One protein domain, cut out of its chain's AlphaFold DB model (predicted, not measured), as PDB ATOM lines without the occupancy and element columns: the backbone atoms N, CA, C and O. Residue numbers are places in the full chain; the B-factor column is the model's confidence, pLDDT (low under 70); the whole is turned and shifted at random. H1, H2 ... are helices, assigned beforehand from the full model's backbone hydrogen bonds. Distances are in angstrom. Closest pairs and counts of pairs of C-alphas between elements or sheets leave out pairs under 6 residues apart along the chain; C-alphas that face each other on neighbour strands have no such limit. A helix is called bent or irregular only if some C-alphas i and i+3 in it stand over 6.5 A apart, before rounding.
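Overview. This is residues 30 to 117 and 259 to 324 of the 363 residues of the protein "Oligoendopeptidase F" of Sporolactobacillus inulinus (UniProt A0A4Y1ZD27). A helical hairpin, H4 and H5, makes the core; H1 crosses its closed end, and the long bent helix H3 arches past its other end. Short H6 and H7 pack on H1. The printed part has 154 residues with seven named helices in order H1 to H7, 100 of the residues in them, and no named strand; its class is all helix, and it is compact, with a radius of gyration of the C-alphas of 17.3 A and spans of 55, 39 and 27 A.

Arrangement. Start at H1, residues 33 to 54: it touches H4, residues 259 to 279, about perpendicular at 73 degrees, closest C-alphas Ala 44 and Tyr 274, 6.8 A. H2, residues 61 to 66, touches no helix. H3, residues 71 to 98, is one helix by its hydrogen bonds but bent, with C-alphas 83 and 86 7.2 A apart. Its arm H3a, residues 71 to 83, only just touches H4, with 3 pairs of C-alphas within 8 A, closest Val 81 and Leu 260, 6.3 A; arm H3b, residues 86 to 98, touches no helix. H4 and H5, residues 284 to 298, form a hairpin, opposite ways at a steep tilt of 38 degrees, closest C-alphas Ala 265 and Ala 294, 4.8 A. H6, residues 310 to 313, touches H5, closest C-alphas Met 291 and Trp 311, 6.7 A. H7, residues 315 to 318, touches H1, closest C-alphas Leu 40 and Tyr 318, 6.2 A. Every O i to N i+4 pair is within hydrogen-bond range in H1, H2, H3a, H3b and H5, and 14 of 17 in H4; H6 and H7 are too short for one.

Along the chain. Find C-alpha 33 at (-7.304, -20.219, 0.440); H1 runs 31.2 A from there. H4 runs 30.4 A, H5 20.9 A. H7 ends at C-alpha 318, (-18.295, -25.841, 5.650).

Size, cuts and confidence. Residues 118 to 258 are cut out, with 23.6 A between C-alphas 117 and 259. The link H5 to H6 is long. Residues 115 to 117 have pLDDT under 70.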
ATOM      1  N   SER A  30      -5.091 -23.409  -2.994       97.69
ATOM      2  CA  SER A  30      -4.188 -22.356  -2.521       97.69
ATOM      3  C   SER A  30      -4.565 -20.980  -3.070       97.69
ATOM      4  O   SER A  30      -4.644 -20.036  -2.288       97.69
ATOM      5  N   ASP A  31      -4.891 -20.872  -4.360       98.06
ATOM      6  CA  ASP A  31      -5.276 -19.611  -5.021       98.06
ATOM      7  C   ASP A  31      -6.533 -18.965  -4.405       98.06
ATOM      8  O   ASP A  31      -6.764 -17.761  -4.527       98.06
ATOM      9  N   HIS A  32      -7.355 -19.764  -3.723       97.19
ATOM     10  CA  HIS A  32      -8.590 -19.332  -3.072       97.19
ATOM     11  C   HIS A  32      -8.570 -19.526  -1.548       97.19
ATOM     12  O   HIS A  32      -9.609 -19.387  -0.895       97.19
ATOM     13  N   ALA A  33      -7.409 -19.834  -0.963       98.31
ATOM     14  CA  ALA A  33      -7.304 -20.219   0.440       98.31
ATOM     15  C   ALA A  33      -7.794 -19.120   1.390       98.31
ATOM     16  O   ALA A  33      -8.481 -19.435   2.356       98.31
ATOM     17  N   ASP A  34      -7.538 -17.842   1.102       98.44
ATOM     18  CA  ASP A  34      -8.015 -16.736   1.945       98.44
ATOM     19  C   ASP A  34      -9.546 -16.693   2.045       98.44
ATOM     20  O   ASP A  34     -10.104 -16.505   3.128       98.44
ATOM     21  N   LEU A  35     -10.244 -16.932   0.927       98.38
ATOM     22  CA  LEU A  35     -11.707 -16.972   0.889       98.38
ATOM     23  C   LEU A  35     -12.244 -18.147   1.711       98.38
ATOM     24  O   LEU A  35     -13.170 -17.986   2.508       98.38
ATOM     25  N   PHE A  36     -11.652 -19.328   1.534       98.25
ATOM     26  CA  PHE A  36     -12.042 -20.522   2.275       98.25
ATOM     27  C   PHE A  36     -11.740 -20.385   3.769       98.25
ATOM     28  O   PHE A  36     -12.593 -20.703   4.598       98.25
ATOM     29  N   ALA A  37     -10.581 -19.837   4.129       98.69
ATOM     30  CA  ALA A  37     -10.211 -19.571   5.512       98.69
ATOM     31  C   ALA A  37     -11.182 -18.577   6.151       98.69
ATOM     32  O   ALA A  37     -11.649 -18.817   7.264       98.69
ATOM     33  N   ALA A  38     -11.541 -17.498   5.448       98.62
ATOM     34  CA  ALA A  38     -12.533 -16.547   5.929       98.62
ATOM     35  C   ALA A  38     -13.882 -17.236   6.180       98.62
ATOM     36  O   ALA A  38     -14.422 -17.115   7.279       98.62
ATOM     37  N   ALA A  39     -14.399 -18.003   5.216       98.38
ATOM     38  CA  ALA A  39     -15.663 -18.722   5.370       98.38
ATOM     39  C   ALA A  39     -15.634 -19.692   6.565       98.38
ATOM     40  O   ALA A  39     -16.515 -19.642   7.425       98.38
ATOM     41  N   LEU A  40     -14.589 -20.517   6.667       98.44
ATOM     42  CA  LEU A  40     -14.434 -21.498   7.739       98.44
ATOM     43  C   LEU A  40     -14.338 -20.825   9.120       98.44
ATOM     44  O   LEU A  40     -15.008 -21.242  10.067       98.44
ATOM     45  N   ASN A  41     -13.573 -19.734   9.234       98.69
ATOM     46  CA  ASN A  41     -13.451 -18.954  10.468       98.69
ATOM     47  C   ASN A  41     -14.766 -18.291  10.899       98.69
ATOM     48  O   ASN A  41     -15.006 -18.171  12.105       98.69
ATOM     49  N   HIS A  42     -15.599 -17.841   9.956       98.31
ATOM     50  CA  HIS A  42     -16.901 -17.243  10.267       98.31
ATOM     51  C   HIS A  42     -17.912 -18.301  10.706       98.31
ATOM     52  O   HIS A  42     -18.583 -18.093  11.715       98.31
ATOM     53  N   ILE A  43     -17.964 -19.452  10.025       97.88
ATOM     54  CA  ILE A  43     -18.813 -20.587  10.425       97.88
ATOM     55  C   ILE A  43     -18.448 -21.044  11.843       97.88
ATOM     56  O   ILE A  43     -19.315 -21.143  12.709       97.88
ATOM     57  N   ALA A  44     -17.159 -21.259  12.112       97.81
ATOM     58  CA  ALA A  44     -16.707 -21.680  13.435       97.81
ATOM     59  C   ALA A  44     -16.906 -20.596  14.502       97.81
ATOM     60  O   ALA A  44     -17.287 -20.907  15.626       97.81
ATOM     61  N   GLY A  45     -16.695 -19.321  14.158       97.50
ATOM     62  CA  GLY A  45     -16.940 -18.197  15.061       97.50
ATOM     63  C   GLY A  45     -18.410 -18.074  15.463       97.50
ATOM     64  O   GLY A  45     -18.699 -17.898  16.646       97.50
ATOM     65  N   PHE A  46     -19.326 -18.222  14.502       96.94
ATOM     66  CA  PHE A  46     -20.766 -18.277  14.757       96.94
ATOM     67  C   PHE A  46     -21.108 -19.426  15.711       96.94
ATOM     68  O   PHE A  46     -21.727 -19.199  16.746       96.94
ATOM     69  N   ARG A  47     -20.619 -20.635  15.416       96.50
ATOM     70  CA  ARG A  47     -20.878 -21.832  16.225       96.50
ATOM     71  C   ARG A  47     -20.350 -21.708  17.657       96.50
ATOM     72  O   ARG A  47     -21.068 -22.000  18.601       96.50
ATOM     73  N   ILE A  48     -19.131 -21.195  17.844       96.50
ATOM     74  CA  ILE A  48     -18.563 -20.945  19.182       96.50
ATOM     75  C   ILE A  48     -19.406 -19.924  19.964       96.50
ATOM     76  O   ILE A  48     -19.596 -20.073  21.173       96.50
ATOM     77  N   ALA A  49     -19.903 -18.874  19.301       96.12
ATOM     78  CA  ALA A  49     -20.776 -17.891  19.937       96.12
ATOM     79  C   ALA A  49     -22.129 -18.507  20.332       96.12
ATOM     80  O   ALA A  49     -22.616 -18.249  21.434       96.12
ATOM     81  N   GLU A  50     -22.700 -19.352  19.473       96.00
ATOM     82  CA  GLU A  50     -23.925 -20.097  19.758       96.00
ATOM     83  C   GLU A  50     -23.747 -21.061  20.939       96.00
ATOM     84  O   GLU A  50     -24.562 -21.052  21.860       96.00
ATOM     85  N   TYR A  51     -22.659 -21.834  20.968       96.12
ATOM     86  CA  TYR A  51     -22.354 -22.754  22.068       96.12
ATOM     87  C   TYR A  51     -22.247 -22.012  23.398       96.12
ATOM     88  O   TYR A  51     -22.880 -22.400  24.378       96.12
ATOM     89  N   ARG A  52     -21.565 -20.861  23.414       95.25
ATOM     90  CA  ARG A  52     -21.502 -20.003  24.603       95.25
ATOM     91  C   ARG A  52     -22.888 -19.539  25.055       95.25
ATOM     92  O   ARG A  52     -23.161 -19.535  26.250       95.25
ATOM     93  N   ALA A  53     -23.758 -19.147  24.124       96.75
ATOM     94  CA  ALA A  53     -25.122 -18.726  24.444       96.75
ATOM     95  C   ALA A  53     -25.988 -19.880  24.984       96.75
ATOM     96  O   ALA A  53     -26.884 -19.643  25.793       96.75
ATOM     97  N   ARG A  54     -25.702 -21.121  24.571       95.19
ATOM     98  CA  ARG A  54     -26.341 -22.353  25.064       95.19
ATOM     99  C   ARG A  54     -25.748 -22.872  26.379       95.19
ATOM    100  O   ARG A  54     -26.334 -23.765  26.983       95.19
ATOM    101  N   GLY A  55     -24.620 -22.319  26.832       95.69
ATOM    102  CA  GLY A  55     -23.881 -22.821  27.993       95.69
ATOM    103  C   GLY A  55     -23.120 -24.122  27.717       95.69
ATOM    104  O   GLY A  55     -22.921 -24.909  28.637       95.69
ATOM    105  N   TRP A  56     -22.741 -24.368  26.461       94.56
ATOM    106  CA  TRP A  56     -21.904 -25.496  26.053       94.56
ATOM    107  C   TRP A  56     -20.434 -25.080  26.026       94.56
ATOM    108  O   TRP A  56     -20.053 -24.140  25.320       94.56
ATOM    109  N   ASP A  57     -19.615 -25.798  26.792       88.88
ATOM    110  CA  ASP A  57     -18.178 -25.544  26.918       88.88
ATOM    111  C   ASP A  57     -17.348 -26.462  26.004       88.88
ATOM    112  O   ASP A  57     -16.258 -26.080  25.551       88.88
ATOM    113  N   ASP A  58     -17.857 -27.664  25.703       93.88
ATOM    114  CA  ASP A  58     -17.201 -28.630  24.828       93.88
ATOM    115  C   ASP A  58     -17.735 -28.501  23.395       93.88
ATOM    116  O   ASP A  58     -18.933 -28.531  23.126       93.88
ATOM    117  N   ILE A  59     -16.822 -28.390  22.431       94.81
ATOM    118  CA  ILE A  59     -17.173 -28.295  21.009       94.81
ATOM    119  C   ILE A  59     -17.818 -29.578  20.466       94.81
ATOM    120  O   ILE A  59     -18.396 -29.559  19.376       94.81
ATOM    121  N   LEU A  60     -17.689 -30.678  21.215       96.19
ATOM    122  CA  LEU A  60     -18.275 -31.977  20.919       96.19
ATOM    123  C   LEU A  60     -19.681 -32.160  21.501       96.19
ATOM    124  O   LEU A  60     -20.305 -33.156  21.147       96.19
ATOM    125  N   ASP A  61     -20.207 -31.228  22.304       95.19
ATOM    126  CA  ASP A  61     -21.550 -31.354  22.891       95.19
ATOM    127  C   ASP A  61     -22.632 -31.510  21.802       95.19
ATOM    128  O   ASP A  61     -23.344 -32.515  21.787       95.19
ATOM    129  N   GLU A  62     -22.696 -30.595  20.824       94.75
ATOM    130  CA  GLU A  62     -23.667 -30.683  19.716       94.75
ATOM    131  C   GLU A  62     -23.466 -31.931  18.833       94.75
ATOM    132  O   GLU A  62     -24.436 -32.661  18.612       94.75
ATOM    133  N   PRO A  63     -22.247 -32.250  18.333       94.56
ATOM    134  CA  PRO A  63     -22.058 -33.462  17.541       94.56
ATOM    135  C   PRO A  63     -22.417 -34.758  18.274       94.56
ATOM    136  O   PRO A  63     -22.905 -35.695  17.638       94.56
ATOM    137  N   LEU A  64     -22.139 -34.850  19.576       94.62
ATOM    138  CA  LEU A  64     -22.450 -36.034  20.375       94.62
ATOM    139  C   LEU A  64     -23.957 -36.175  20.599       94.62
ATOM    140  O   LEU A  64     -24.478 -37.276  20.412       94.62
ATOM    141  N   ASP A  65     -24.647 -35.076  20.915       92.06
ATOM    142  CA  ASP A  65     -26.106 -35.047  21.064       92.06
ATOM    143  C   ASP A  65     -26.804 -35.463  19.761       92.06
ATOM    144  O   ASP A  65     -27.573 -36.427  19.737       92.06
ATOM    145  N   TYR A  66     -26.418 -34.846  18.639       89.81
ATOM    146  CA  TYR A  66     -26.976 -35.153  17.322       89.81
ATOM    147  C   TYR A  66     -26.773 -36.622  16.911       89.81
ATOM    148  O   TYR A  66     -27.642 -37.237  16.291       89.81
ATOM    149  N   ASN A  67     -25.633 -37.217  17.274       90.06
ATOM    150  CA  ASN A  67     -25.347 -38.622  16.981       90.06
ATOM    151  C   ASN A  67     -25.840 -39.594  18.065       90.06
ATOM    152  O   ASN A  67     -25.660 -40.804  17.911       90.06
ATOM    153  N   ARG A  68     -26.449 -39.096  19.152       89.44
ATOM    154  CA  ARG A  68     -26.856 -39.882  20.329       89.44
ATOM    155  C   ARG A  68     -25.711 -40.728  20.893       89.44
ATOM    156  O   ARG A  68     -25.883 -41.897  21.239       89.44
ATOM    157  N   LEU A  69     -24.515 -40.147  20.945       91.44
ATOM    158  CA  LEU A  69     -23.297 -40.818  21.388       91.44
ATOM    159  C   LEU A  69     -22.790 -40.222  22.692       91.44
ATOM    160  O   LEU A  69     -22.762 -39.013  22.880       91.44
ATOM    161  N   SER A  70     -22.299 -41.084  23.580       95.12
ATOM    162  CA  SER A  70     -21.535 -40.615  24.732       95.12
ATOM    163  C   SER A  70     -20.108 -40.248  24.315       95.12
ATOM    164  O   SER A  70     -19.517 -40.874  23.426       95.12
ATOM    165  N   LYS A  71     -19.499 -39.294  25.027       95.88
ATOM    166  CA  LYS A  71     -18.073 -38.971  24.867       95.88
ATOM    167  C   LYS A  71     -17.176 -40.191  25.100       95.88
ATOM    168  O   LYS A  71     -16.181 -40.365  24.403       95.88
ATOM    169  N   GLN A  72     -17.555 -41.069  26.034       97.56
ATOM    170  CA  GLN A  72     -16.846 -42.325  26.280       97.56
ATOM    171  C   GLN A  72     -16.834 -43.215  25.031       97.56
ATOM    172  O   GLN A  72     -15.776 -43.707  24.653       97.56
ATOM    173  N   THR A  73     -17.975 -43.375  24.354       96.06
ATOM    174  CA  THR A  73     -18.073 -44.159  23.113       96.06
ATOM    175  C   THR A  73     -17.173 -43.592  22.015       96.06
ATOM    176  O   THR A  73     -16.449 -44.350  21.368       96.06
ATOM    177  N   LEU A  74     -17.173 -42.266  21.832       96.88
ATOM    178  CA  LEU A  74     -16.309 -41.593  20.856       96.88
ATOM    179  C   LEU A  74     -14.819 -41.806  21.174       96.88
ATOM    180  O   LEU A  74     -14.043 -42.161  20.286       96.88
ATOM    181  N   ASN A  75     -14.424 -41.645  22.439       97.50
ATOM    182  CA  ASN A  75     -13.041 -41.849  22.871       97.50
ATOM    183  C   ASN A  75     -12.598 -43.300  22.659       97.50
ATOM    184  O   ASN A  75     -11.563 -43.534  22.041       97.50
ATOM    185  N   THR A  76     -13.411 -44.279  23.070       97.94
ATOM    186  CA  THR A  76     -13.118 -45.703  22.853       97.94
ATOM    187  C   THR A  76     -12.964 -46.033  21.368       97.94
ATOM    188  O   THR A  76     -12.076 -46.805  21.001       97.94
ATOM    189  N   MET A  77     -13.778 -45.429  20.493       97.44
ATOM    190  CA  MET A  77     -13.626 -45.576  19.045       97.44
ATOM    191  C   MET A  77     -12.248 -45.084  18.586       97.44
ATOM    192  O   MET A  77     -11.527 -45.830  17.922       97.44
ATOM    193  N   TRP A  78     -11.841 -43.867  18.963       98.12
ATOM    194  CA  TRP A  78     -10.557 -43.308  18.529       98.12
ATOM    195  C   TRP A  78      -9.334 -43.981  19.149       98.12
ATOM    196  O   TRP A  78      -8.325 -44.165  18.459       98.12
ATOM    197  N   GLU A  79      -9.421 -44.419  20.401       98.25
ATOM    198  CA  GLU A  79      -8.399 -45.234  21.063       98.25
ATOM    199  C   GLU A  79      -8.224 -46.580  20.350       98.25
ATOM    200  O   GLU A  79      -7.101 -46.990  20.039       98.25
ATOM    201  N   THR A  80      -9.334 -47.238  20.002       97.56
ATOM    202  CA  THR A  80      -9.319 -48.508  19.264       97.56
ATOM    203  C   THR A  80      -8.740 -48.325  17.864       97.56
ATOM    204  O   THR A  80      -7.850 -49.070  17.457       97.56
ATOM    205  N   VAL A  81      -9.175 -47.299  17.129       97.81
ATOM    206  CA  VAL A  81      -8.610 -46.965  15.815       97.81
ATOM    207  C   VAL A  81      -7.105 -46.730  15.922       97.81
ATOM    208  O   VAL A  81      -6.337 -47.270  15.128       97.81
ATOM    209  N   THR A  82      -6.668 -45.967  16.925       97.88
ATOM    210  CA  THR A  82      -5.253 -45.651  17.144       97.88
ATOM    211  C   THR A  82      -4.428 -46.899  17.442       97.88
ATOM    212  O   THR A  82      -3.366 -47.065  16.842       97.88
ATOM    213  N   SER A  83      -4.924 -47.813  18.280       97.50
ATOM    214  CA  SER A  83      -4.218 -49.064  18.594       97.50
ATOM    215  C   SER A  83      -4.094 -50.007  17.389       97.50
ATOM    216  O   SER A  83      -3.139 -50.781  17.308       97.50
ATOM    217  N   TYR A  84      -4.995 -49.900  16.404       96.00
ATOM    218  CA  TYR A  84      -4.967 -50.689  15.167       96.00
ATOM    219  C   TYR A  84      -4.209 -50.036  14.000       96.00
ATOM    220  O   TYR A  84      -3.882 -50.739  13.034       96.00
ATOM    221  N   LYS A  85      -3.846 -48.745  14.082       96.81
ATOM    222  CA  LYS A  85      -3.052 -48.049  13.046       96.81
ATOM    223  C   LYS A  85      -1.795 -48.820  12.608       96.81
ATOM    224  O   LYS A  85      -1.569 -48.871  11.400       96.81
ATOM    225  N   PRO A  86      -1.018 -49.505  13.479       97.31
ATOM    226  CA  PRO A  86       0.134 -50.296  13.040       97.31
ATOM    227  C   PRO A  86      -0.184 -51.313  11.929       97.31
ATOM    228  O   PRO A  86       0.584 -51.439  10.975       97.31
ATOM    229  N   LYS A  87      -1.347 -51.978  11.970       97.12
ATOM    230  CA  LYS A  87      -1.760 -52.921  10.912       97.12
ATOM    231  C   LYS A  87      -2.052 -52.207   9.591       97.12
ATOM    232  O   LYS A  87      -1.654 -52.691   8.534       97.12
ATOM    233  N   LEU A  88      -2.698 -51.042   9.649       97.12
ATOM    234  CA  LEU A  88      -2.972 -50.227   8.463       97.12
ATOM    235  C   LEU A  88      -1.683 -49.645   7.873       97.12
ATOM    236  O   LEU A  88      -1.505 -49.653   6.660       97.12
ATOM    237  N   THR A  89      -0.728 -49.229   8.709       97.50
ATOM    238  CA  THR A  89       0.588 -48.778   8.232       97.50
ATOM    239  C   THR A  89       1.385 -49.901   7.566       97.50
ATOM    240  O   THR A  89       2.038 -49.661   6.556       97.50
ATOM    241  N   ALA A  90       1.291 -51.140   8.066       97.88
ATOM    242  CA  ALA A  90       1.890 -52.300   7.407       97.88
ATOM    243  C   ALA A  90       1.268 -52.546   6.022       97.88
ATOM    244  O   ALA A  90       1.990 -52.838   5.068       97.88
ATOM    245  N   PHE A  91      -0.049 -52.360   5.888       97.44
ATOM    246  CA  PHE A  91      -0.715 -52.371   4.586       97.44
ATOM    247  C   PHE A  91      -0.202 -51.256   3.661       97.44
ATOM    248  O   PHE A  91       0.140 -51.554   2.522       97.44
ATOM    249  N   LEU A  92      -0.083 -50.009   4.133       97.81
ATOM    250  CA  LEU A  92       0.427 -48.895   3.318       97.81
ATOM    251  C   LEU A  92       1.855 -49.152   2.815       97.81
ATOM    252  O   LEU A  92       2.132 -48.939   1.636       97.81
ATOM    253  N   LYS A  93       2.738 -49.687   3.667       97.94
ATOM    254  CA  LYS A  93       4.091 -50.110   3.262       97.94
ATOM    255  C   LYS A  93       4.041 -51.201   2.199       97.94
ATOM    256  O   LYS A  93       4.687 -51.085   1.163       97.94
ATOM    257  N   ARG A  94       3.213 -52.227   2.410       97.31
ATOM    258  CA  ARG A  94       3.050 -53.304   1.430       97.31
ATOM    259  C   ARG A  94       2.483 -52.794   0.104       97.31
ATOM    260  O   ARG A  94       2.876 -53.276  -0.954       97.31
ATOM    261  N   LYS A  95       1.572 -51.822   0.145       96.69
ATOM    262  CA  LYS A  95       1.039 -51.158  -1.046       96.69
ATOM    263  C   LYS A  95       2.135 -50.380  -1.782       96.69
ATOM    264  O   LYS A  95       2.212 -50.506  -2.998       96.69
ATOM    265  N   ALA A  96       3.010 -49.664  -1.071       97.06
ATOM    266  CA  ALA A  96       4.172 -48.995  -1.667       97.06
ATOM    267  C   ALA A  96       5.073 -49.984  -2.421       97.06
ATOM    268  O   ALA A  96       5.365 -49.769  -3.593       97.06
ATOM    269  N   GLU A  97       5.417 -51.115  -1.793       96.62
ATOM    270  CA  GLU A  97       6.219 -52.175  -2.422       96.62
ATOM    271  C   GLU A  97       5.574 -52.712  -3.709       96.62
ATOM    272  O   GLU A  97       6.257 -52.904  -4.714       96.62
ATOM    273  N   LEU A  98       4.255 -52.945  -3.689       95.31
ATOM    274  CA  LEU A  98       3.497 -53.440  -4.845       95.31
ATOM    275  C   LEU A  98       3.369 -52.400  -5.968       95.31
ATOM    276  O   LEU A  98       3.213 -52.785  -7.122       95.31
ATOM    277  N   LEU A  99       3.457 -51.111  -5.638       94.69
ATOM    278  CA  LEU A  99       3.506 -49.998  -6.591       94.69
ATOM    279  C   LEU A  99       4.937 -49.632  -7.014       94.69
ATOM    280  O   LEU A  99       5.118 -48.674  -7.762       94.69
ATOM    281  N   HIS A 100       5.950 -50.370  -6.543       95.50
ATOM    282  CA  HIS A 100       7.367 -50.079  -6.777       95.50
ATOM    283  C   HIS A 100       7.798 -48.685  -6.279       95.50
ATOM    284  O   HIS A 100       8.594 -47.994  -6.915       95.50
ATOM    285  N   LEU A 101       7.274 -48.274  -5.122       96.25
ATOM    286  CA  LEU A 101       7.581 -47.015  -4.443       96.25
ATOM    287  C   LEU A 101       8.280 -47.283  -3.105       96.25
ATOM    288  O   LEU A 101       7.969 -48.255  -2.420       96.25
ATOM    289  N   ASN A 102       9.181 -46.383  -2.699       95.25
ATOM    290  CA  ASN A 102       9.808 -46.444  -1.372       95.25
ATOM    291  C   ASN A 102       8.807 -46.082  -0.262       95.25
ATOM    292  O   ASN A 102       8.695 -46.791   0.735       95.25
ATOM    293  N   THR A 103       8.047 -45.007  -0.479       95.94
ATOM    294  CA  THR A 103       6.993 -44.520   0.416       95.94
ATOM    295  C   THR A 103       5.840 -43.982  -0.429       95.94
ATOM    296  O   THR A 103       6.048 -43.478  -1.537       95.94
ATOM    297  N   LEU A 104       4.612 -44.074   0.080       98.00
ATOM    298  CA  LEU A 104       3.450 -43.470  -0.569       98.00
ATOM    299  C   LEU A 104       3.432 -41.953  -0.345       98.00
ATOM    300  O   LEU A 104       3.748 -41.461   0.736       98.00
ATOM    301  N   SER A 105       2.996 -41.202  -1.348       98.12
ATOM    302  CA  SER A 105       2.520 -39.828  -1.159       98.12
ATOM    303  C   SER A 105       1.012 -39.803  -0.903       98.12
ATOM    304  O   SER A 105       0.325 -40.800  -1.130       98.12
ATOM    305  N   TRP A 106       0.464 -38.661  -0.475       97.75
ATOM    306  CA  TRP A 106      -0.988 -38.491  -0.320       97.75
ATOM    307  C   TRP A 106      -1.773 -38.906  -1.576       97.75
ATOM    308  O   TRP A 106      -2.780 -39.601  -1.486       97.75
ATOM    309  N   TYR A 107      -1.260 -38.556  -2.757       96.81
ATOM    310  CA  TYR A 107      -1.835 -38.909  -4.059       96.81
ATOM    311  C   TYR A 107      -1.568 -40.358  -4.509       96.81
ATOM    312  O   TYR A 107      -1.958 -40.739  -5.607       96.81
ATOM    313  N   ASP A 108      -0.901 -41.180  -3.698       97.06
ATOM    314  CA  ASP A 108      -0.727 -42.618  -3.947       97.06
ATOM    315  C   ASP A 108      -1.661 -43.479  -3.066       97.06
ATOM    316  O   ASP A 108      -1.766 -44.690  -3.276       97.06
ATOM    317  N   ILE A 109      -2.363 -42.879  -2.088       95.56
ATOM    318  CA  ILE A 109      -3.235 -43.599  -1.138       95.56
ATOM    319  C   ILE A 109      -4.351 -44.348  -1.868       95.56
ATOM    320  O   ILE A 109      -4.600 -45.514  -1.556       95.56
ATOM    321  N   ASP A 110      -4.972 -43.713  -2.861       92.62
ATOM    322  CA  ASP A 110      -6.106 -44.259  -3.616       92.62
ATOM    323  C   ASP A 110      -5.677 -44.950  -4.923       92.62
ATOM    324  O   ASP A 110      -6.517 -45.447  -5.667       92.62
ATOM    325  N   ALA A 111      -4.366 -45.059  -5.180       92.81
ATOM    326  CA  ALA A 111      -3.847 -45.694  -6.388       92.81
ATOM    327  C   ALA A 111      -4.291 -47.169  -6.490       92.81
ATOM    328  O   ALA A 111      -4.153 -47.912  -5.505       92.81
ATOM    329  N   PRO A 112      -4.782 -47.630  -7.651       90.06
ATOM    330  CA  PRO A 112      -5.152 -49.022  -7.848       90.06
ATOM    331  C   PRO A 112      -3.896 -49.898  -7.946       90.06
ATOM    332  O   PRO A 112      -2.849 -49.463  -8.421       90.06
ATOM    333  N   LEU A 113      -3.999 -51.159  -7.514       89.00
ATOM    334  CA  LEU A 113      -2.940 -52.161  -7.726       89.00
ATOM    335  C   LEU A 113      -3.090 -52.936  -9.045       89.00
ATOM    336  O   LEU A 113      -2.225 -53.746  -9.376       89.00
ATOM    337  N   GLN A 114      -4.192 -52.749  -9.776       74.06
ATOM    338  CA  GLN A 114      -4.389 -53.378 -11.084       74.06
ATOM    339  C   GLN A 114      -3.647 -52.585 -12.155       74.06
ATOM    340  O   GLN A 114      -3.648 -51.357 -12.141       74.06
ATOM    341  N   THR A 115      -3.045 -53.293 -13.108       54.31
ATOM    342  CA  THR A 115      -2.422 -52.686 -14.288       54.31
ATOM    343  C   THR A 115      -3.443 -52.225 -15.326       54.31
ATOM    344  O   THR A 115      -3.102 -51.381 -16.149       54.31
ATOM    345  N   SER A 116      -4.680 -52.741 -15.302       53.38
ATOM    346  CA  SER A 116      -5.759 -52.232 -16.149       53.38
ATOM    347  C   SER A 116      -6.655 -51.278 -15.363       53.38
ATOM    348  O   SER A 116      -7.232 -51.610 -14.331       53.38
ATOM    349  N   SER A 117      -6.800 -50.065 -15.888       57.88
ATOM    350  CA  SER A 117      -7.836 -49.113 -15.498       57.88
ATOM    351  C   SER A 117      -9.160 -49.480 -16.181       57.88
ATOM    352  O   SER A 117      -9.771 -48.627 -16.830       57.88
ATOM    353  N   LEU A 259     -11.680 -44.635   6.039       95.75
ATOM    354  CA  LEU A 259     -12.656 -44.508   7.127       95.75
ATOM    355  C   LEU A 259     -12.029 -44.484   8.527       95.75
ATOM    356  O   LEU A 259     -12.631 -43.933   9.443       95.75
ATOM    357  N   LEU A 260     -10.828 -45.040   8.707       97.75
ATOM    358  CA  LEU A 260     -10.165 -45.132  10.015       97.75
ATOM    359  C   LEU A 260      -8.978 -44.170  10.163       97.75
ATOM    360  O   LEU A 260      -8.668 -43.754  11.275       97.75
ATOM    361  N   MET A 261      -8.303 -43.790   9.074       98.44
ATOM    362  CA  MET A 261      -7.150 -42.877   9.128       98.44
ATOM    363  C   MET A 261      -7.501 -41.503   8.561       98.44
ATOM    364  O   MET A 261      -7.328 -40.505   9.252       98.44
ATOM    365  N   ASN A 262      -8.056 -41.420   7.347       98.12
ATOM    366  CA  ASN A 262      -8.385 -40.120   6.752       98.12
ATOM    367  C   ASN A 262      -9.474 -39.382   7.554       98.12
ATOM    368  O   ASN A 262      -9.294 -38.210   7.873       98.12
ATOM    369  N   ILE A 263     -10.556 -40.060   7.954       98.00
ATOM    370  CA  ILE A 263     -11.581 -39.456   8.825       98.00
ATOM    371  C   ILE A 263     -11.000 -39.042  10.185       98.00
ATOM    372  O   ILE A 263     -11.320 -37.959  10.671       98.00
ATOM    373  N   HIS A 264     -10.090 -39.831  10.761       98.56
ATOM    374  CA  HIS A 264      -9.418 -39.454  12.005       98.56
ATOM    375  C   HIS A 264      -8.557 -38.191  11.821       98.56
ATOM    376  O   HIS A 264      -8.603 -37.299  12.661       98.56
ATOM    377  N   ALA A 265      -7.847 -38.047  10.694       98.62
ATOM    378  CA  ALA A 265      -7.128 -36.810  10.368       98.62
ATOM    379  C   ALA A 265      -8.071 -35.598  10.340       98.62
ATOM    380  O   ALA A 265      -7.751 -34.542  10.876       98.62
ATOM    381  N   ARG A 266      -9.263 -35.749   9.750       98.56
ATOM    382  CA  ARG A 266     -10.263 -34.672   9.699       98.56
ATOM    383  C   ARG A 266     -10.788 -34.313  11.082       98.56
ATOM    384  O   ARG A 266     -10.892 -33.132  11.381       98.56
ATOM    385  N   PHE A 267     -11.068 -35.314  11.915       98.50
ATOM    386  CA  PHE A 267     -11.490 -35.108  13.299       98.50
ATOM    387  C   PHE A 267     -10.421 -34.358  14.107       98.50
ATOM    388  O   PHE A 267     -10.727 -33.363  14.754       98.50
ATOM    389  N   LEU A 268      -9.155 -34.783  14.016       98.75
ATOM    390  CA  LEU A 268      -8.032 -34.122  14.688       98.75
ATOM    391  C   LEU A 268      -7.863 -32.671  14.228       98.75
ATOM    392  O   LEU A 268      -7.686 -31.785  15.064       98.75
ATOM    393  N   PHE A 269      -7.929 -32.423  12.917       98.81
ATOM    394  CA  PHE A 269      -7.878 -31.069  12.369       98.81
ATOM    395  C   PHE A 269      -9.014 -30.207  12.914       98.81
ATOM    396  O   PHE A 269      -8.752 -29.125  13.426       98.81
ATOM    397  N   GLU A 270     -10.256 -30.685  12.822       98.38
ATOM    398  CA  GLU A 270     -11.439 -29.921  13.209       98.38
ATOM    399  C   GLU A 270     -11.395 -29.567  14.701       98.38
ATOM    400  O   GLU A 270     -11.525 -28.393  15.045       98.38
ATOM    401  N   THR A 271     -11.061 -30.526  15.573       98.38
ATOM    402  CA  THR A 271     -10.839 -30.286  17.010       98.38
ATOM    403  C   THR A 271      -9.797 -29.194  17.250       98.38
ATOM    404  O   THR A 271     -10.067 -28.220  17.949       98.38
ATOM    405  N   ARG A 272      -8.609 -29.309  16.640       98.56
ATOM    406  CA  ARG A 272      -7.529 -28.322  16.822       98.56
ATOM    407  C   ARG A 272      -7.894 -26.953  16.261       98.56
ATOM    408  O   ARG A 272      -7.528 -25.937  16.845       98.56
ATOM    409  N   PHE A 273      -8.607 -26.924  15.140       98.62
ATOM    410  CA  PHE A 273      -9.067 -25.697  14.512       98.62
ATOM    411  C   PHE A 273     -10.057 -24.953  15.407       98.62
ATOM    412  O   PHE A 273      -9.878 -23.756  15.608       98.62
ATOM    413  N   TYR A 274     -11.049 -25.629  15.993       98.12
ATOM    414  CA  TYR A 274     -11.963 -24.978  16.936       98.12
ATOM    415  C   TYR A 274     -11.247 -24.445  18.173       98.12
ATOM    416  O   TYR A 274     -11.526 -23.320  18.591       98.12
ATOM    417  N   GLU A 275     -10.306 -25.206  18.736       97.50
ATOM    418  CA  GLU A 275      -9.518 -24.737  19.879       97.50
ATOM    419  C   GLU A 275      -8.675 -23.506  19.522       97.50
ATOM    420  O   GLU A 275      -8.703 -22.508  20.243       97.50
ATOM    421  N   ALA A 276      -8.007 -23.503  18.365       98.31
ATOM    422  CA  ALA A 276      -7.307 -22.319  17.869       98.31
ATOM    423  C   ALA A 276      -8.272 -21.145  17.627       98.31
ATOM    424  O   ALA A 276      -7.984 -20.004  17.994       98.31
ATOM    425  N   ARG A 277      -9.454 -21.422  17.062       97.94
ATOM    426  CA  ARG A 277     -10.466 -20.414  16.742       97.94
ATOM    427  C   ARG A 277     -11.028 -19.733  17.990       97.94
ATOM    428  O   ARG A 277     -11.386 -18.556  17.911       97.94
ATOM    429  N   LYS A 278     -11.078 -20.409  19.143       96.12
ATOM    430  CA  LYS A 278     -11.465 -19.791  20.428       96.12
ATOM    431  C   LYS A 278     -10.527 -18.639  20.829       96.12
ATOM    432  O   LYS A 278     -10.986 -17.708  21.485       96.12
ATOM    433  N   ALA A 279      -9.259 -18.668  20.406       96.75
ATOM    434  CA  ALA A 279      -8.268 -17.628  20.698       96.75
ATOM    435  C   ALA A 279      -8.245 -16.472  19.678       96.75
ATOM    436  O   ALA A 279      -7.682 -15.415  19.959       96.75
ATOM    437  N   GLY A 280      -8.851 -16.638  18.499       97.31
ATOM    438  CA  GLY A 280      -8.841 -15.621  17.448       97.31
ATOM    439  C   GLY A 280      -9.142 -16.197  16.070       97.31
ATOM    440  O   GLY A 280      -9.487 -17.364  15.934       97.31
ATOM    441  N   THR A 281      -9.034 -15.369  15.031       98.06
ATOM    442  CA  THR A 281      -9.121 -15.851  13.642       98.06
ATOM    443  C   THR A 281      -7.860 -16.646  13.303       98.06
ATOM    444  O   THR A 281      -6.756 -16.201  13.604       98.06
ATOM    445  N   VAL A 282      -8.024 -17.806  12.671       98.75
ATOM    446  CA  VAL A 282      -6.946 -18.728  12.289       98.75
ATOM    447  C   VAL A 282      -6.510 -18.427  10.852       98.75
ATOM    448  O   VAL A 282      -7.351 -18.417   9.949       98.75
ATOM    449  N   SER A 283      -5.221 -18.164  10.632       98.75
ATOM    450  CA  SER A 283      -4.676 -17.842   9.302       98.75
ATOM    451  C   SER A 283      -4.596 -19.068   8.383       98.75
ATOM    452  O   SER A 283      -4.618 -20.206   8.850       98.75
ATOM    453  N   VAL A 284      -4.446 -18.844   7.071       98.81
ATOM    454  CA  VAL A 284      -4.216 -19.912   6.077       98.81
ATOM    455  C   VAL A 284      -3.003 -20.772   6.444       98.81
ATOM    456  O   VAL A 284      -3.102 -21.998   6.428       98.81
ATOM    457  N   ASP A 285      -1.888 -20.155   6.839       98.75
ATOM    458  CA  ASP A 285      -0.676 -20.882   7.235       98.75
ATOM    459  C   ASP A 285      -0.922 -21.782   8.447       98.75
ATOM    460  O   ASP A 285      -0.529 -22.950   8.451       98.75
ATOM    461  N   GLN A 286      -1.642 -21.273   9.450       98.81
ATOM    462  CA  GLN A 286      -1.984 -22.055  10.629       98.81
ATOM    463  C   GLN A 286      -2.966 -23.186  10.284       98.81
ATOM    464  O   GLN A 286      -2.796 -24.301  10.769       98.81
ATOM    465  N   LEU A 287      -3.951 -22.959   9.408       98.88
ATOM    466  CA  LEU A 287      -4.855 -24.011   8.922       98.88
ATOM    467  C   LEU A 287      -4.091 -25.116   8.175       98.88
ATOM    468  O   LEU A 287      -4.307 -26.302   8.440       98.88
ATOM    469  N   ASN A 288      -3.163 -24.738   7.292       98.81
ATOM    470  CA  ASN A 288      -2.293 -25.667   6.570       98.81
ATOM    471  C   ASN A 288      -1.422 -26.485   7.533       98.81
ATOM    472  O   ASN A 288      -1.287 -27.702   7.361       98.81
ATOM    473  N   GLN A 289      -0.867 -25.839   8.562       98.88
ATOM    474  CA  GLN A 289      -0.081 -26.501   9.598       98.88
ATOM    475  C   GLN A 289      -0.934 -27.511  10.378       98.88
ATOM    476  O   GLN A 289      -0.588 -28.691  10.418       98.88
ATOM    477  N   LEU A 290      -2.077 -27.080  10.923       98.88
ATOM    478  CA  LEU A 290      -2.989 -27.933  11.692       98.88
ATOM    479  C   LEU A 290      -3.442 -29.154  10.886       98.88
ATOM    480  O   LEU A 290      -3.471 -30.272  11.406       98.88
ATOM    481  N   MET A 291      -3.772 -28.956   9.607       98.88
ATOM    482  CA  MET A 291      -4.172 -30.038   8.711       98.88
ATOM    483  C   MET A 291      -3.018 -31.009   8.452       98.88
ATOM    484  O   MET A 291      -3.187 -32.222   8.576       98.88
ATOM    485  N   THR A 292      -1.826 -30.496   8.144       98.75
ATOM    486  CA  THR A 292      -0.641 -31.333   7.910       98.75
ATOM    487  C   THR A 292      -0.277 -32.155   9.148       98.75
ATOM    488  O   THR A 292      -0.003 -33.349   9.039       98.75
ATOM    489  N   GLU A 293      -0.310 -31.553  10.338       98.88
ATOM    490  CA  GLU A 293      -0.055 -32.244  11.605       98.88
ATOM    491  C   GLU A 293      -1.094 -33.335  11.881       98.88
ATOM    492  O   GLU A 293      -0.743 -34.446  12.283       98.88
ATOM    493  N   ALA A 294      -2.372 -33.048  11.630       98.88
ATOM    494  CA  ALA A 294      -3.445 -34.018  11.794       98.88
ATOM    495  C   ALA A 294      -3.284 -35.214  10.843       98.88
ATOM    496  O   ALA A 294      -3.457 -36.365  11.248       98.88
ATOM    497  N   GLN A 295      -2.882 -34.966   9.594       98.75
ATOM    498  CA  GLN A 295      -2.568 -36.026   8.636       98.75
ATOM    499  C   GLN A 295      -1.334 -36.832   9.057       98.75
ATOM    500  O   GLN A 295      -1.367 -38.060   9.009       98.75
ATOM    501  N   ARG A 296      -0.257 -36.181   9.511       98.69
ATOM    502  CA  ARG A 296       0.952 -36.861  10.009       98.69
ATOM    503  C   ARG A 296       0.642 -37.814  11.157       98.69
ATOM    504  O   ARG A 296       1.091 -38.959  11.132       98.69
ATOM    505  N   GLU A 297      -0.168 -37.379  12.116       98.62
ATOM    506  CA  GLU A 297      -0.583 -38.203  13.252       98.62
ATOM    507  C   GLU A 297      -1.529 -39.340  12.847       98.62
ATOM    508  O   GLU A 297      -1.372 -40.493  13.267       98.62
ATOM    509  N   ALA A 298      -2.518 -39.042  12.008       98.38
ATOM    510  CA  ALA A 298      -3.458 -40.042  11.527       98.38
ATOM    511  C   ALA A 298      -2.771 -41.141  10.706       98.38
ATOM    512  O   ALA A 298      -3.116 -42.314  10.855       98.38
ATOM    513  N   PHE A 299      -1.773 -40.761   9.903       98.38
ATOM    514  CA  PHE A 299      -0.994 -41.649   9.044       98.38
ATOM    515  C   PHE A 299       0.333 -42.117   9.646       98.38
ATOM    516  O   PHE A 299       1.132 -42.728   8.941       98.38
ATOM    517  N   CYS A 300       0.574 -41.869  10.937       98.00
ATOM    518  CA  CYS A 300       1.780 -42.300  11.655       98.00
ATOM    519  C   CYS A 300       3.094 -41.960  10.922       98.00
ATOM    520  O   CYS A 300       4.021 -42.775  10.900       98.00
ATOM    521  N   ASN A 301       3.163 -40.785  10.291       97.50
ATOM    522  CA  ASN A 301       4.305 -40.331   9.487       97.50
ATOM    523  C   ASN A 301       4.741 -41.312   8.374       97.50
ATOM    524  O   ASN A 301       5.920 -41.394   8.055       97.50
ATOM    525  N   GLN A 302       3.809 -42.084   7.801       96.44
ATOM    526  CA  GLN A 302       4.105 -43.071   6.748       96.44
ATOM    527  C   GLN A 302       3.966 -42.532   5.317       96.44
ATOM    528  O   GLN A 302       3.954 -43.327   4.379       96.44
ATOM    529  N   LEU A 303       3.805 -41.217   5.146       97.69
ATOM    530  CA  LEU A 303       3.672 -40.582   3.836       97.69
ATOM    531  C   LEU A 303       4.787 -39.554   3.627       97.69
ATOM    532  O   LEU A 303       5.125 -38.822   4.557       97.69
ATOM    533  N   ASP A 304       5.294 -39.454   2.398       96.31
ATOM    534  CA  ASP A 304       6.339 -38.477   2.047       96.31
ATOM    535  C   ASP A 304       5.762 -37.095   1.705       96.31
ATOM    536  O   ASP A 304       6.381 -36.068   1.975       96.31
ATOM    537  N   THR A 305       4.557 -37.057   1.127       97.00
ATOM    538  CA  THR A 305       3.834 -35.819   0.794       97.00
ATOM    539  C   THR A 305       2.464 -35.818   1.461       97.00
ATOM    540  O   THR A 305       1.785 -36.846   1.480       97.00
ATOM    541  N   TYR A 306       2.059 -34.653   1.962       97.75
ATOM    542  CA  TYR A 306       0.784 -34.384   2.630       97.75
ATOM    543  C   TYR A 306      -0.032 -33.353   1.846       97.75
ATOM    544  O   TYR A 306       0.489 -32.737   0.920       97.75
ATOM    545  N   HIS A 307      -1.300 -33.171   2.213       97.75
ATOM    546  CA  HIS A 307      -2.236 -32.259   1.554       97.75
ATOM    547  C   HIS A 307      -2.605 -31.100   2.502       97.75
ATOM    548  O   HIS A 307      -3.648 -31.164   3.163       97.75
ATOM    549  N   PRO A 308      -1.761 -30.059   2.640       98.00
ATOM    550  CA  PRO A 308      -2.005 -28.926   3.536       98.00
ATOM    551  C   PRO A 308      -3.360 -28.248   3.318       98.00
ATOM    552  O   PRO A 308      -4.049 -27.979   4.297       98.00
ATOM    553  N   THR A 309      -3.801 -28.047   2.069       97.88
ATOM    554  CA  THR A 309      -5.081 -27.365   1.789       97.88
ATOM    555  C   THR A 309      -6.310 -28.281   1.859       97.88
ATOM    556  O   THR A 309      -7.414 -27.902   1.467       97.88
ATOM    557  N   PHE A 310      -6.182 -29.497   2.400       97.69
ATOM    558  CA  PHE A 310      -7.299 -30.447   2.489       97.69
ATOM    559  C   PHE A 310      -8.507 -29.906   3.271       97.69
ATOM    560  O   PHE A 310      -9.641 -30.324   3.040       97.69
ATOM    561  N   TRP A 311      -8.281 -28.953   4.179       98.12
ATOM    562  CA  TRP A 311      -9.347 -28.248   4.894       98.12
ATOM    563  C   TRP A 311     -10.188 -27.351   3.972       98.12
ATOM    564  O   TRP A 311     -11.366 -27.141   4.242       98.12
ATOM    565  N   ALA A 312      -9.622 -26.852   2.873       97.25
ATOM    566  CA  ALA A 312     -10.339 -26.097   1.848       97.25
ATOM    567  C   ALA A 312     -11.111 -27.026   0.901       97.25
ATOM    568  O   ALA A 312     -12.232 -26.722   0.499       97.25
ATOM    569  N   SER A 313     -10.552 -28.201   0.594       93.69
ATOM    570  CA  SER A 313     -11.122 -29.114  -0.405       93.69
ATOM    571  C   SER A 313     -12.321 -29.937   0.079       93.69
ATOM    572  O   SER A 313     -13.070 -30.492  -0.735       93.69
ATOM    573  N   LYS A 314     -12.530 -30.056   1.399       93.19
ATOM    574  CA  LYS A 314     -13.600 -30.878   1.984       93.19
ATOM    575  C   LYS A 314     -14.802 -30.056   2.419       93.19
ATOM    576  O   LYS A 314     -14.799 -29.422   3.467       93.19
ATOM    577  N   LEU A 315     -15.890 -30.204   1.654       91.75
ATOM    578  CA  LEU A 315     -17.171 -29.531   1.891       91.75
ATOM    579  C   LEU A 315     -17.724 -29.736   3.309       91.75
ATOM    580  O   LEU A 315     -18.407 -28.856   3.815       91.75
ATOM    581  N   HIS A 316     -17.424 -30.871   3.955       93.75
ATOM    582  CA  HIS A 316     -17.949 -31.212   5.281       93.75
ATOM    583  C   HIS A 316     -17.574 -30.187   6.358       93.75
ATOM    584  O   HIS A 316     -18.379 -29.933   7.243       93.75
ATOM    585  N   PHE A 317     -16.400 -29.553   6.258       96.50
ATOM    586  CA  PHE A 317     -15.986 -28.516   7.211       96.50
ATOM    587  C   PHE A 317     -16.808 -27.222   7.088       96.50
ATOM    588  O   PHE A 317     -16.845 -26.421   8.016       96.50
ATOM    589  N   TYR A 318     -17.493 -27.029   5.958       96.00
ATOM    590  CA  TYR A 318     -18.295 -25.841   5.650       96.00
ATOM    591  C   TYR A 318     -19.796 -26.067   5.847       96.00
ATOM    592  O   TYR A 318     -20.601 -25.183   5.557       96.00
ATOM    593  N   ILE A 319     -20.198 -27.248   6.322       93.44
ATOM    594  CA  ILE A 319     -21.590 -27.528   6.653       93.44
ATOM    595  C   ILE A 319     -21.952 -26.782   7.945       93.44
ATOM    596  O   ILE A 319     -21.307 -26.922   8.989       93.44
ATOM    597  N   THR A 320     -23.020 -25.991   7.887       92.00
ATOM    598  CA  THR A 320     -23.477 -25.167   9.016       92.00
ATOM    599  C   THR A 320     -24.278 -25.957  10.046       92.00
ATOM    600  O   THR A 320     -24.189 -25.651  11.227       92.00
ATOM    601  N   ASN A 321     -24.995 -27.000   9.623       89.12
ATOM    602  CA  ASN A 321     -25.992 -27.672  10.467       89.12
ATOM    603  C   ASN A 321     -25.496 -28.977  11.114       89.12
ATOM    604  O   ASN A 321     -26.186 -29.532  11.956       89.12
ATOM    605  N   TRP A 322     -24.325 -29.480  10.709       89.12
ATOM    606  CA  TRP A 322     -23.764 -30.746  11.195       89.12
ATOM    607  C   TRP A 322     -22.258 -30.586  11.449       89.12
ATOM    608  O   TRP A 322     -21.450 -30.935  10.582       89.12
ATOM    609  N   PRO A 323     -21.842 -30.002  12.589       92.00
ATOM    610  CA  PRO A 323     -20.427 -29.960  12.956       92.00
ATOM    611  C   PRO A 323     -19.866 -31.368  13.139       92.00
ATOM    612  O   PRO A 323     -20.595 -32.296  13.491       92.00
ATOM    613  N   PHE A 324     -18.561 -31.537  12.913       95.19
ATOM    614  CA  PHE A 324     -17.902 -32.835  13.049       95.19
ATOM    615  C   PHE A 324     -18.544 -33.958  12.214       95.19
ATOM    616  O   PHE A 324     -18.434 -35.140  12.546       95.19
TER     617      PHE A 324